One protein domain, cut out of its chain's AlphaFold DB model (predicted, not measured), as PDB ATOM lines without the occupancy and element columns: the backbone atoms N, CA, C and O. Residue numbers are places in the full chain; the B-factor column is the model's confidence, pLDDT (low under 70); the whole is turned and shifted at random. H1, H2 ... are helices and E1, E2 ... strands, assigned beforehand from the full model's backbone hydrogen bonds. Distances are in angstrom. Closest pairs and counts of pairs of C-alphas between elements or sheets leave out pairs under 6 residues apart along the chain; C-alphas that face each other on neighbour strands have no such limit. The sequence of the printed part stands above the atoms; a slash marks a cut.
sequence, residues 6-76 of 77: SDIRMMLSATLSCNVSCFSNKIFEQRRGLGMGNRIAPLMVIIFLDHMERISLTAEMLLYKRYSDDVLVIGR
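Overview. This is residues 6 to 76 of the 77 residues of the protein "Reverse transcriptase domain-containing protein" of Ancylostoma ceylanicum (UniProt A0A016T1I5). Two separate strand hairpins, E1 with E2 and E3 with E4, lie toward the two ends of a flat, spread-out domain, with the helix H2 between them in the middle. The helix H1 juts to one side near the E1 and E2 end, and its residues 6 to 11 stick out free, as does the tip of the first hairpin, residues 22 to 27. The printed part has 71 residues, with two named helices and four named strands in the order H1, E1, E2, H2, E3, E4; it is of the mixed class, helices and strands, and each of its two sheets is an antiparallel pair. The whole is only just loose, close to extended, with a radius of gyration of the C-alphas of 16.5 A, and it spans 54 by 34 by 17 A.

Arrangement. E3, residues 61 to 67, and E4, residues 70 to 75, form an antiparallel hairpin with an angle of 173 degrees between their directions. The C-alphas of Arg 66 and Val 71 face each other at 4.4 A, and N 65 and O 72 are within hydrogen-bond range at 2.9 A, as are N 70 and O 67 at 2.7 A. H2, residues 41 to 53, is apart from E4. H1, residues 6 to 17, is apart from H2, but only just, with their closest C-alphas 8.3 A apart. E1, residues 20 to 23, and E2, residues 26 to 29, form the other antiparallel hairpin, at 150 degrees, with N 21 and O 28 within hydrogen-bond range at 2.9 A and N 28 and O 21 at 2.8 A. Both E1 and E2 are apart from E3 and E4. In H1 and H2 every O i to N i+4 pair is within hydrogen-bond range.

Along the chain. E3 is 16.9 A long from first to last C-alpha and E4 16.6 A, ending at C-alpha 75 at (200.026, -23.499, 146.496). H2 is 17.9 A long and begins at C-alpha 41 at (173.371, -35.192, 137.787). H1 is 16.3 A long and begins at C-alpha 6 at (168.790, -49.039, 150.124). E1 is 10.1 A long and E2 10.2 A.

Size, cuts and confidence. The two C-alphas farthest apart are those of Asn 25 and Arg 76, at 54.1 A. The printed part has no cut. The link from E2 to H2, with 11 residues between them, is long; the link from H2 to E3, with 7, is short. The links H1 to E1, E1 to E2 and E3 to E4 are tight. The mean pLDDT of the printed part is 90.3, and no printed residue is under 70.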
ATOM      1  N   SER A   6     168.959 -48.099 151.238       95.50
ATOM      2  CA  SER A   6     168.790 -49.039 150.124       95.50
ATOM      3  C   SER A   6     167.828 -48.519 149.063       95.50
ATOM      4  O   SER A   6     168.106 -48.652 147.871       95.50
ATOM      5  N   ASP A   7     166.736 -47.889 149.487       95.50
ATOM      6  CA  ASP A   7     165.698 -47.389 148.590       95.50
ATOM      7  C   ASP A   7     166.230 -46.202 147.785       95.50
ATOM      8  O   ASP A   7     166.088 -46.146 146.563       95.50
ATOM      9  N   ILE A   8     166.958 -45.302 148.456       92.75
ATOM     10  CA  ILE A   8     167.650 -44.181 147.808       92.75
ATOM     11  C   ILE A   8     168.659 -44.707 146.780       92.75
ATOM     12  O   ILE A   8     168.702 -44.227 145.646       92.75
ATOM     13  N   ARG A   9     169.456 -45.723 147.140       94.25
ATOM     14  CA  ARG A   9     170.438 -46.322 146.224       94.25
ATOM     15  C   ARG A   9     169.765 -46.969 145.012       94.25
ATOM     16  O   ARG A   9     170.270 -46.819 143.899       94.25
ATOM     17  N   MET A  10     168.635 -47.645 145.207       95.19
ATOM     18  CA  MET A  10     167.856 -48.241 144.120       95.19
ATOM     19  C   MET A  10     167.324 -47.167 143.164       95.19
ATOM     20  O   MET A  10     167.510 -47.283 141.952       95.19
ATOM     21  N   MET A  11     166.738 -46.091 143.695       92.81
ATOM     22  CA  MET A  11     166.236 -44.973 142.890       92.81
ATOM     23  C   MET A  11     167.351 -44.262 142.119       92.81
ATOM     24  O   MET A  11     167.178 -43.945 140.939       92.81
ATOM     25  N   LEU A  12     168.503 -44.033 142.758       92.56
ATOM     26  CA  LEU A  12     169.678 -43.468 142.097       92.56
ATOM     27  C   LEU A  12     170.154 -44.380 140.969       92.56
ATOM     28  O   LEU A  12     170.339 -43.902 139.856       92.56
ATOM     29  N   SER A  13     170.284 -45.685 141.216       91.88
ATOM     30  CA  SER A  13     170.688 -46.642 140.181       91.88
ATOM     31  C   SER A  13     169.733 -46.610 138.991       91.88
ATOM     32  O   SER A  13     170.185 -46.475 137.860       91.88
ATOM     33  N   ALA A  14     168.420 -46.662 139.230       91.75
ATOM     34  CA  ALA A  14     167.423 -46.601 138.164       91.75
ATOM     35  C   ALA A  14     167.502 -45.284 137.368       91.75
ATOM     36  O   ALA A  14     167.468 -45.291 136.138       91.75
ATOM     37  N   THR A  15     167.666 -44.156 138.065       90.50
ATOM     38  CA  THR A  15     167.754 -42.828 137.440       90.50
ATOM     39  C   THR A  15     169.033 -42.660 136.618       90.50
ATOM     40  O   THR A  15     169.007 -42.032 135.563       90.50
ATOM     41  N   LEU A  16     170.152 -43.219 137.083       87.75
ATOM     42  CA  LEU A  16     171.451 -43.144 136.410       87.75
ATOM     43  C   LEU A  16     171.562 -44.113 135.230       87.75
ATOM     44  O   LEU A  16     172.232 -43.798 134.250       87.75
ATOM     45  N   SER A  17     170.896 -45.268 135.300       88.38
ATOM     46  CA  SER A  17     170.794 -46.203 134.174       88.38
ATOM     47  C   SER A  17     169.900 -45.672 133.050       88.38
ATOM     48  O   SER A  17     170.086 -46.042 131.897       88.38
ATOM     49  N   CYS A  18     168.947 -44.786 133.355       88.00
ATOM     50  CA  CYS A  18     168.063 -44.178 132.361       88.00
ATOM     51  C   CYS A  18     168.704 -42.931 131.731       88.00
ATOM     52  O   CYS A  18     168.294 -41.798 131.987       88.00
ATOM     53  N   ASN A  19     169.730 -43.139 130.905       89.25
ATOM     54  CA  ASN A  19     170.494 -42.055 130.285       89.25
ATOM     55  C   ASN A  19     170.113 -41.840 128.814       89.25
ATOM     56  O   ASN A  19     170.942 -41.925 127.905       89.25
ATOM     57  N   VAL A  20     168.821 -41.616 128.589       91.38
ATOM     58  CA  VAL A  20     168.214 -41.564 127.257       91.38
ATOM     59  C   VAL A  20     167.824 -40.134 126.896       91.38
ATOM     60  O   VAL A  20     167.244 -39.414 127.708       91.38
ATOM     61  N   SER A  21     168.101 -39.727 125.659       90.06
ATOM     62  CA  SER A  21     167.655 -38.458 125.086       90.06
ATOM     63  C   SER A  21     166.913 -38.689 123.770       90.06
ATOM     64  O   SER A  21     167.189 -39.632 123.028       90.06
ATOM     65  N   CYS A  22     165.928 -37.838 123.484       93.00
ATOM     66  CA  CYS A  22     165.202 -37.856 122.219       93.00
ATOM     67  C   CYS A  22     165.569 -36.612 121.418       93.00
ATOM     68  O   CYS A  22     165.448 -35.491 121.914       93.00
ATOM     69  N   PHE A  23     166.004 -36.808 120.178       94.75
ATOM     70  CA  PHE A  23     166.319 -35.722 119.263       94.75
ATOM     71  C   PHE A  23     165.873 -36.083 117.849       94.75
ATOM     72  O   PHE A  23     166.189 -37.161 117.350       94.75
ATOM     73  N   SER A  24     165.138 -35.185 117.187       95.62
ATOM     74  CA  SER A  24     164.594 -35.419 115.837       95.62
ATOM     75  C   SER A  24     163.833 -36.754 115.708       95.62
ATOM     76  O   SER A  24     164.070 -37.525 114.779       95.62
ATOM     77  N   ASN A  25     162.958 -37.057 116.675       95.19
ATOM     78  CA  ASN A  25     162.205 -38.319 116.801       95.19
ATOM     79  C   ASN A  25     163.067 -39.596 116.845       95.19
ATOM     80  O   ASN A  25     162.567 -40.694 116.605       95.19
ATOM     81  N   LYS A  26     164.359 -39.472 117.156       97.00
ATOM     82  CA  LYS A  26     165.269 -40.598 117.365       97.00
ATOM     83  C   LYS A  26     165.697 -40.641 118.823       97.00
ATOM     84  O   LYS A  26     165.940 -39.606 119.440       97.00
ATOM     85  N   ILE A  27     165.774 -41.856 119.350       94.56
ATOM     86  CA  ILE A  27     166.169 -42.132 120.728       94.56
ATOM     87  C   ILE A  27     167.663 -42.449 120.740       94.56
ATOM     88  O   ILE A  27     168.126 -43.291 119.968       94.56
ATOM     89  N   PHE A  28     168.399 -41.781 121.617       93.50
ATOM     90  CA  PHE A  28     169.828 -41.969 121.816       93.50
ATOM     91  C   PHE A  28     170.104 -42.304 123.276       93.50
ATOM     92  O   PHE A  28     169.479 -41.752 124.178       93.50
ATOM     93  N   GLU A  29     171.061 -43.194 123.508       92.62
ATOM     94  CA  GLU A  29     171.527 -43.552 124.844       92.62
ATOM     95  C   GLU A  29     172.949 -43.025 125.047       92.62
ATOM     96  O   GLU A  29     173.867 -43.323 124.275       92.62
ATOM     97  N   GLN A  30     173.150 -42.260 126.115       91.75
ATOM     98  CA  GLN A  30     174.475 -41.826 126.524       91.75
ATOM     99  C   GLN A  30     175.127 -42.907 127.396       91.75
ATOM    100  O   GLN A  30     174.848 -43.035 128.587       91.75
ATOM    101  N   ARG A  31     176.063 -43.657 126.803       90.00
ATOM    102  CA  ARG A  31     176.734 -44.802 127.454       90.00
ATOM    103  C   ARG A  31     177.761 -44.419 128.526       90.00
ATOM    104  O   ARG A  31     178.176 -45.276 129.299       90.00
ATOM    105  N   ARG A  32     178.234 -43.168 128.542       89.31
ATOM    106  CA  ARG A  32     179.279 -42.709 129.470       89.31
ATOM    107  C   ARG A  32     178.992 -41.301 129.980       89.31
ATOM    108  O   ARG A  32     178.627 -40.415 129.210       89.31
ATOM    109  N   GLY A  33     179.205 -41.100 131.275       88.25
ATOM    110  CA  GLY A  33     178.884 -39.847 131.956       88.25
ATOM    111  C   GLY A  33     177.398 -39.727 132.290       88.25
ATOM    112  O   GLY A  33     176.627 -40.666 132.116       88.25
ATOM    113  N   LEU A  34     177.015 -38.559 132.790       90.06
ATOM    114  CA  LEU A  34     175.658 -38.265 133.237       90.06
ATOM    115  C   LEU A  34     174.919 -37.459 132.167       90.06
ATOM    116  O   LEU A  34     175.508 -36.573 131.546       90.06
ATOM    117  N   GLY A  35     173.643 -37.769 131.950       87.62
ATOM    118  CA  GLY A  35     172.793 -37.059 131.001       87.62
ATOM    119  C   GLY A  35     172.570 -35.623 131.445       87.62
ATOM    120  O   GLY A  35     172.043 -35.365 132.534       87.62
ATOM    121  N   MET A  36     172.980 -34.679 130.600       83.00
ATOM    122  CA  MET A  36     172.786 -33.256 130.863       83.00
ATOM    123  C   MET A  36     171.284 -32.936 130.915       83.00
ATOM    124  O   MET A  36     170.526 -33.340 130.038       83.00
ATOM    125  N   GLY A  37     170.850 -32.242 131.970       85.56
ATOM    126  CA  GLY A  37     169.434 -31.947 132.241       85.56
ATOM    127  C   GLY A  37     168.781 -32.845 133.300       85.56
ATOM    128  O   GLY A  37     167.709 -32.512 133.807       85.56
ATOM    129  N   ASN A  38     169.431 -33.937 133.713       88.56
ATOM    130  CA  ASN A  38     168.979 -34.711 134.865       88.56
ATOM    131  C   ASN A  38     169.205 -33.919 136.170       88.56
ATOM    132  O   ASN A  38     170.324 -33.511 136.472       88.56
ATOM    133  N   ARG A  39     168.152 -33.735 136.980       90.56
ATOM    134  CA  ARG A  39     168.201 -32.932 138.220       90.56
ATOM    135  C   ARG A  39     169.166 -33.465 139.278       90.56
ATOM    136  O   ARG A  39     169.664 -32.675 140.073       90.56
ATOM    137  N   ILE A  40     169.442 -34.769 139.295       91.88
ATOM    138  CA  ILE A  40     170.411 -35.348 140.240       91.88
ATOM    139  C   ILE A  40     171.845 -35.326 139.701       91.88
ATOM    140  O   ILE A  40     172.782 -35.460 140.485       91.88
ATOM    141  N   ALA A  41     172.043 -35.132 138.392       90.56
ATOM    142  CA  ALA A  41     173.371 -35.192 137.787       90.56
ATOM    143  C   ALA A  41     174.368 -34.184 138.394       90.56
ATOM    144  O   ALA A  41     175.471 -34.620 138.719       90.56
ATOM    145  N   PRO A  42     174.020 -32.903 138.652       91.69
ATOM    146  CA  PRO A  42     174.952 -31.959 139.275       91.69
ATOM    147  C   PRO A  42     175.453 -32.417 140.652       91.69
ATOM    148  O   PRO A  42     176.644 -32.334 140.941       91.69
ATOM    149  N   LEU A  43     174.566 -32.973 141.486       92.50
ATOM    150  CA  LEU A  43     174.942 -33.505 142.801       92.50
ATOM    151  C   LEU A  43     175.854 -34.727 142.672       92.50
ATOM    152  O   LEU A  43     176.850 -34.838 143.383       92.50
ATOM    153  N   MET A  44     175.538 -35.623 141.735       92.56
ATOM    154  CA  MET A  44     176.350 -36.810 141.477       92.56
ATOM    155  C   MET A  44     177.756 -36.443 140.987       92.56
ATOM    156  O   MET A  44     178.718 -37.064 141.433       92.56
ATOM    157  N   VAL A  45     177.897 -35.414 140.139       93.12
ATOM    158  CA  VAL A  45     179.209 -34.892 139.710       93.12
ATOM    159  C   VAL A  45     180.010 -34.376 140.905       93.12
ATOM    160  O   VAL A  45     181.185 -34.712 141.031       93.12
ATOM    161  N   ILE A  46     179.389 -33.607 141.806       93.94
ATOM    162  CA  ILE A  46     180.078 -33.066 142.987       93.94
ATOM    163  C   ILE A  46     180.624 -34.191 143.869       93.94
ATOM    164  O   ILE A  46     181.797 -34.130 144.232       93.94
ATOM    165  N   ILE A  47     179.806 -35.206 144.175       92.75
ATOM    166  CA  ILE A  47     180.197 -36.349 145.020       92.75
ATOM    167  C   ILE A  47     181.277 -37.195 144.338       92.75
ATOM    168  O   ILE A  47     182.244 -37.601 144.980       92.75
ATOM    169  N   PHE A  48     181.121 -37.467 143.040       91.94
ATOM    170  CA  PHE A  48     182.079 -38.268 142.283       91.94
ATOM    171  C   PHE A  48     183.455 -37.596 142.223       91.94
ATOM    172  O   PHE A  48     184.463 -38.243 142.502       91.94
ATOM    173  N   LEU A  49     183.493 -36.301 141.897       92.88
ATOM    174  CA  LEU A  49     184.741 -35.547 141.839       92.88
ATOM    175  C   LEU A  49     185.367 -35.389 143.224       92.88
ATOM    176  O   LEU A  49     186.551 -35.656 143.355       92.88
ATOM    177  N   ASP A  50     184.581 -35.112 144.270       91.69
ATOM    178  CA  ASP A  50     185.095 -35.067 145.647       91.69
ATOM    179  C   ASP A  50     185.784 -36.385 146.044       91.69
ATOM    180  O   ASP A  50     186.878 -36.377 146.605       91.69
ATOM    181  N   HIS A  51     185.195 -37.533 145.693       91.50
ATOM    182  CA  HIS A  51     185.809 -38.832 145.959       91.50
ATOM    183  C   HIS A  51     187.140 -39.033 145.214       91.50
ATOM    184  O   HIS A  51     188.091 -39.551 145.800       91.50
ATOM    185  N   MET A  52     187.213 -38.623 143.946       90.06
ATOM    186  CA  MET A  52     188.431 -38.725 143.135       90.06
ATOM    187  C   MET A  52     189.526 -37.765 143.613       90.06
ATOM    188  O   MET A  52     190.687 -38.150 143.727       90.06
ATOM    189  N   GLU A  53     189.157 -36.530 143.934       89.88
ATOM    190  CA  GLU A  53     190.089 -35.451 144.266       89.88
ATOM    191  C   GLU A  53     190.680 -35.583 145.662       89.88
ATOM    192  O   GLU A  53     191.823 -35.183 145.863       89.88
ATOM    193  N   ARG A  54     189.967 -36.194 146.619       85.69
ATOM    194  CA  ARG A  54     190.512 -36.476 147.962       85.69
ATOM    195  C   ARG A  54     191.849 -37.213 147.924       85.69
ATOM    196  O   ARG A  54     192.643 -37.058 148.843       85.69
ATOM    197  N   ILE A  55     192.094 -38.005 146.882       81.62
ATOM    198  CA  ILE A  55     193.349 -38.739 146.690       81.62
ATOM    199  C   ILE A  55     194.474 -37.799 146.212       81.62
ATOM    200  O   ILE A  55     195.649 -38.064 146.447       81.62
ATOM    201  N   SER A  56     194.123 -36.697 145.550       79.31
ATOM    202  CA  SER A  56     195.046 -35.749 144.915       79.31
ATOM    203  C   SER A  56     195.304 -34.475 145.727       79.31
ATOM    204  O   SER A  56     196.228 -33.735 145.398       79.31
ATOM    205  N   LEU A  57     194.515 -34.193 146.771       82.81
ATOM    206  CA  LEU A  57     194.717 -33.027 147.637       82.81
ATOM    207  C   LEU A  57     195.956 -33.224 148.527       82.81
ATOM    208  O   LEU A  57     195.956 -34.052 149.437       82.81
ATOM    209  N   THR A  58     197.015 -32.453 148.268       80.50
ATOM    210  CA  THR A  58     198.282 -32.505 149.014       80.50
ATOM    211  C   THR A  58     198.385 -31.382 150.052       80.50
ATOM    212  O   THR A  58     197.737 -30.342 149.946       80.50
ATOM    213  N   ALA A  59     199.247 -31.567 151.060       73.94
ATOM    214  CA  ALA A  59     199.472 -30.592 152.136       73.94
ATOM    215  C   ALA A  59     200.147 -29.276 151.680       73.94
ATOM    216  O   ALA A  59     200.266 -28.337 152.467       73.94
ATOM    217  N   GLU A  60     200.601 -29.198 150.428       82.00
ATOM    218  CA  GLU A  60     201.269 -28.023 149.849       82.00
ATOM    219  C   GLU A  60     200.279 -26.965 149.330       82.00
ATOM    220  O   GLU A  60     200.666 -25.829 149.037       82.00
ATOM    221  N   MET A  61     198.988 -27.308 149.259       87.88
ATOM    222  CA  MET A  61     197.919 -26.385 148.884       87.88
ATOM    223  C   MET A  61     197.555 -25.450 150.048       87.88
ATOM    224  O   MET A  61     197.176 -25.890 151.132       87.88
ATOM    225  N   LEU A  62     197.613 -24.141 149.809       91.31
ATOM    226  CA  LEU A  62     197.134 -23.095 150.719       91.31
ATOM    227  C   LEU A  62     195.621 -22.880 150.609       91.31
ATOM    228  O   LEU A  62     194.953 -22.627 151.610       91.31
ATOM    229  N   LEU A  63     195.082 -22.952 149.390       90.88
ATOM    230  CA  LEU A  63     193.655 -22.827 149.117       90.88
ATOM    231  C   LEU A  63     193.267 -23.794 148.007       90.88
ATOM    232  O   LEU A  63     193.907 -23.834 146.960       90.88
ATOM    233  N   TYR A  64     192.168 -24.500 148.225       91.50
ATOM    234  CA  TYR A  64     191.494 -25.294 147.212       91.50
ATOM    235  C   TYR A  64     190.016 -24.895 147.183       91.50
ATOM    236  O   TYR A  64     189.337 -24.884 148.217       91.50
ATOM    237  N   LYS A  65     189.516 -24.527 146.005       91.88
ATOM    238  CA  LYS A  65     188.102 -24.231 145.751       91.88
ATOM    239  C   LYS A  65     187.689 -24.883 144.445       91.88
ATOM    240  O   LYS A  65     188.374 -24.721 143.447       91.88
ATOM    241  N   ARG A  66     186.545 -25.562 144.441       92.06
ATOM    242  CA  ARG A  66     185.967 -26.159 143.238       92.06
ATOM    243  C   ARG A  66     184.522 -25.734 143.046       92.06
ATOM    244  O   ARG A  66     183.748 -25.711 144.005       92.06
ATOM    245  N   TYR A  67     184.171 -25.457 141.801       89.88
ATOM    246  CA  TYR A  67     182.812 -25.319 141.309       89.88
ATOM    247  C   TYR A  67     182.582 -26.392 140.247       89.88
ATOM    248  O   TYR A  67     183.133 -26.271 139.173       89.88
ATOM    249  N   SER A  68     181.803 -27.437 140.551       86.44
ATOM    250  CA  SER A  68     181.561 -28.596 139.668       86.44
ATOM    251  C   SER A  68     182.816 -29.089 138.927       86.44
ATOM    252  O   SER A  68     183.521 -29.925 139.487       86.44
ATOM    253  N   ASP A  69     183.087 -28.589 137.724       88.81
ATOM    254  CA  ASP A  69     184.214 -28.881 136.833       88.81
ATOM    255  C   ASP A  69     185.382 -27.866 136.872       88.81
ATOM    256  O   ASP A  69     186.491 -28.216 136.472       88.81
ATOM    257  N   ASP A  70     185.185 -26.660 137.405       92.81
ATOM    258  CA  ASP A  70     186.216 -25.628 137.566       92.81
ATOM    259  C   ASP A  70     186.912 -25.718 138.930       92.81
ATOM    260  O   ASP A  70     186.266 -25.740 139.981       92.81
ATOM    261  N   VAL A  71     188.247 -25.687 138.942       91.44
ATOM    262  CA  VAL A  71     189.055 -25.760 140.169       91.44
ATOM    263  C   VAL A  71     190.030 -24.584 140.251       91.44
ATOM    264  O   VAL A  71     190.768 -24.300 139.312       91.44
ATOM    265  N   LEU A  72     190.073 -23.936 141.414       92.12
ATOM    266  CA  LEU A  72     191.068 -22.947 141.811       92.12
ATOM    267  C   LEU A  72     191.960 -23.531 142.911       92.12
ATOM    268  O   LEU A  72     191.479 -23.891 143.990       92.12
ATOM    269  N   VAL A  73     193.267 -23.551 142.653       92.12
ATOM    270  CA  VAL A  73     194.294 -23.978 143.609       92.12
ATOM    271  C   VAL A  73     195.302 -22.855 143.814       92.12
ATOM    272  O   VAL A  73     195.795 -22.273 142.850       92.12
ATOM    273  N   ILE A  74     195.641 -22.578 145.070       93.31
ATOM    274  CA  ILE A  74     196.769 -21.724 145.454       93.31
ATOM    275  C   ILE A  74     197.728 -22.591 146.266       93.31
ATOM    276  O   ILE A  74     197.319 -23.147 147.283       93.31
ATOM    277  N   GLY A  75     198.977 -22.725 145.823       91.69
ATOM    278  CA  GLY A  75     200.026 -23.499 146.496       91.69
ATOM    279  C   GLY A  75     201.153 -22.619 147.035       91.69
ATOM    280  O   GLY A  75     201.200 -21.419 146.756       91.69
ATOM    281  N   ARG A  76     202.058 -23.216 147.814       86.00
ATOM    282  CA  ARG A  76     203.356 -22.600 148.131       86.00
ATOM    283  C   ARG A  76     204.325 -22.824 146.963       86.00
ATOM    284  O   ARG A  76     204.283 -23.886 146.351       86.00
TER     285      ARG A  76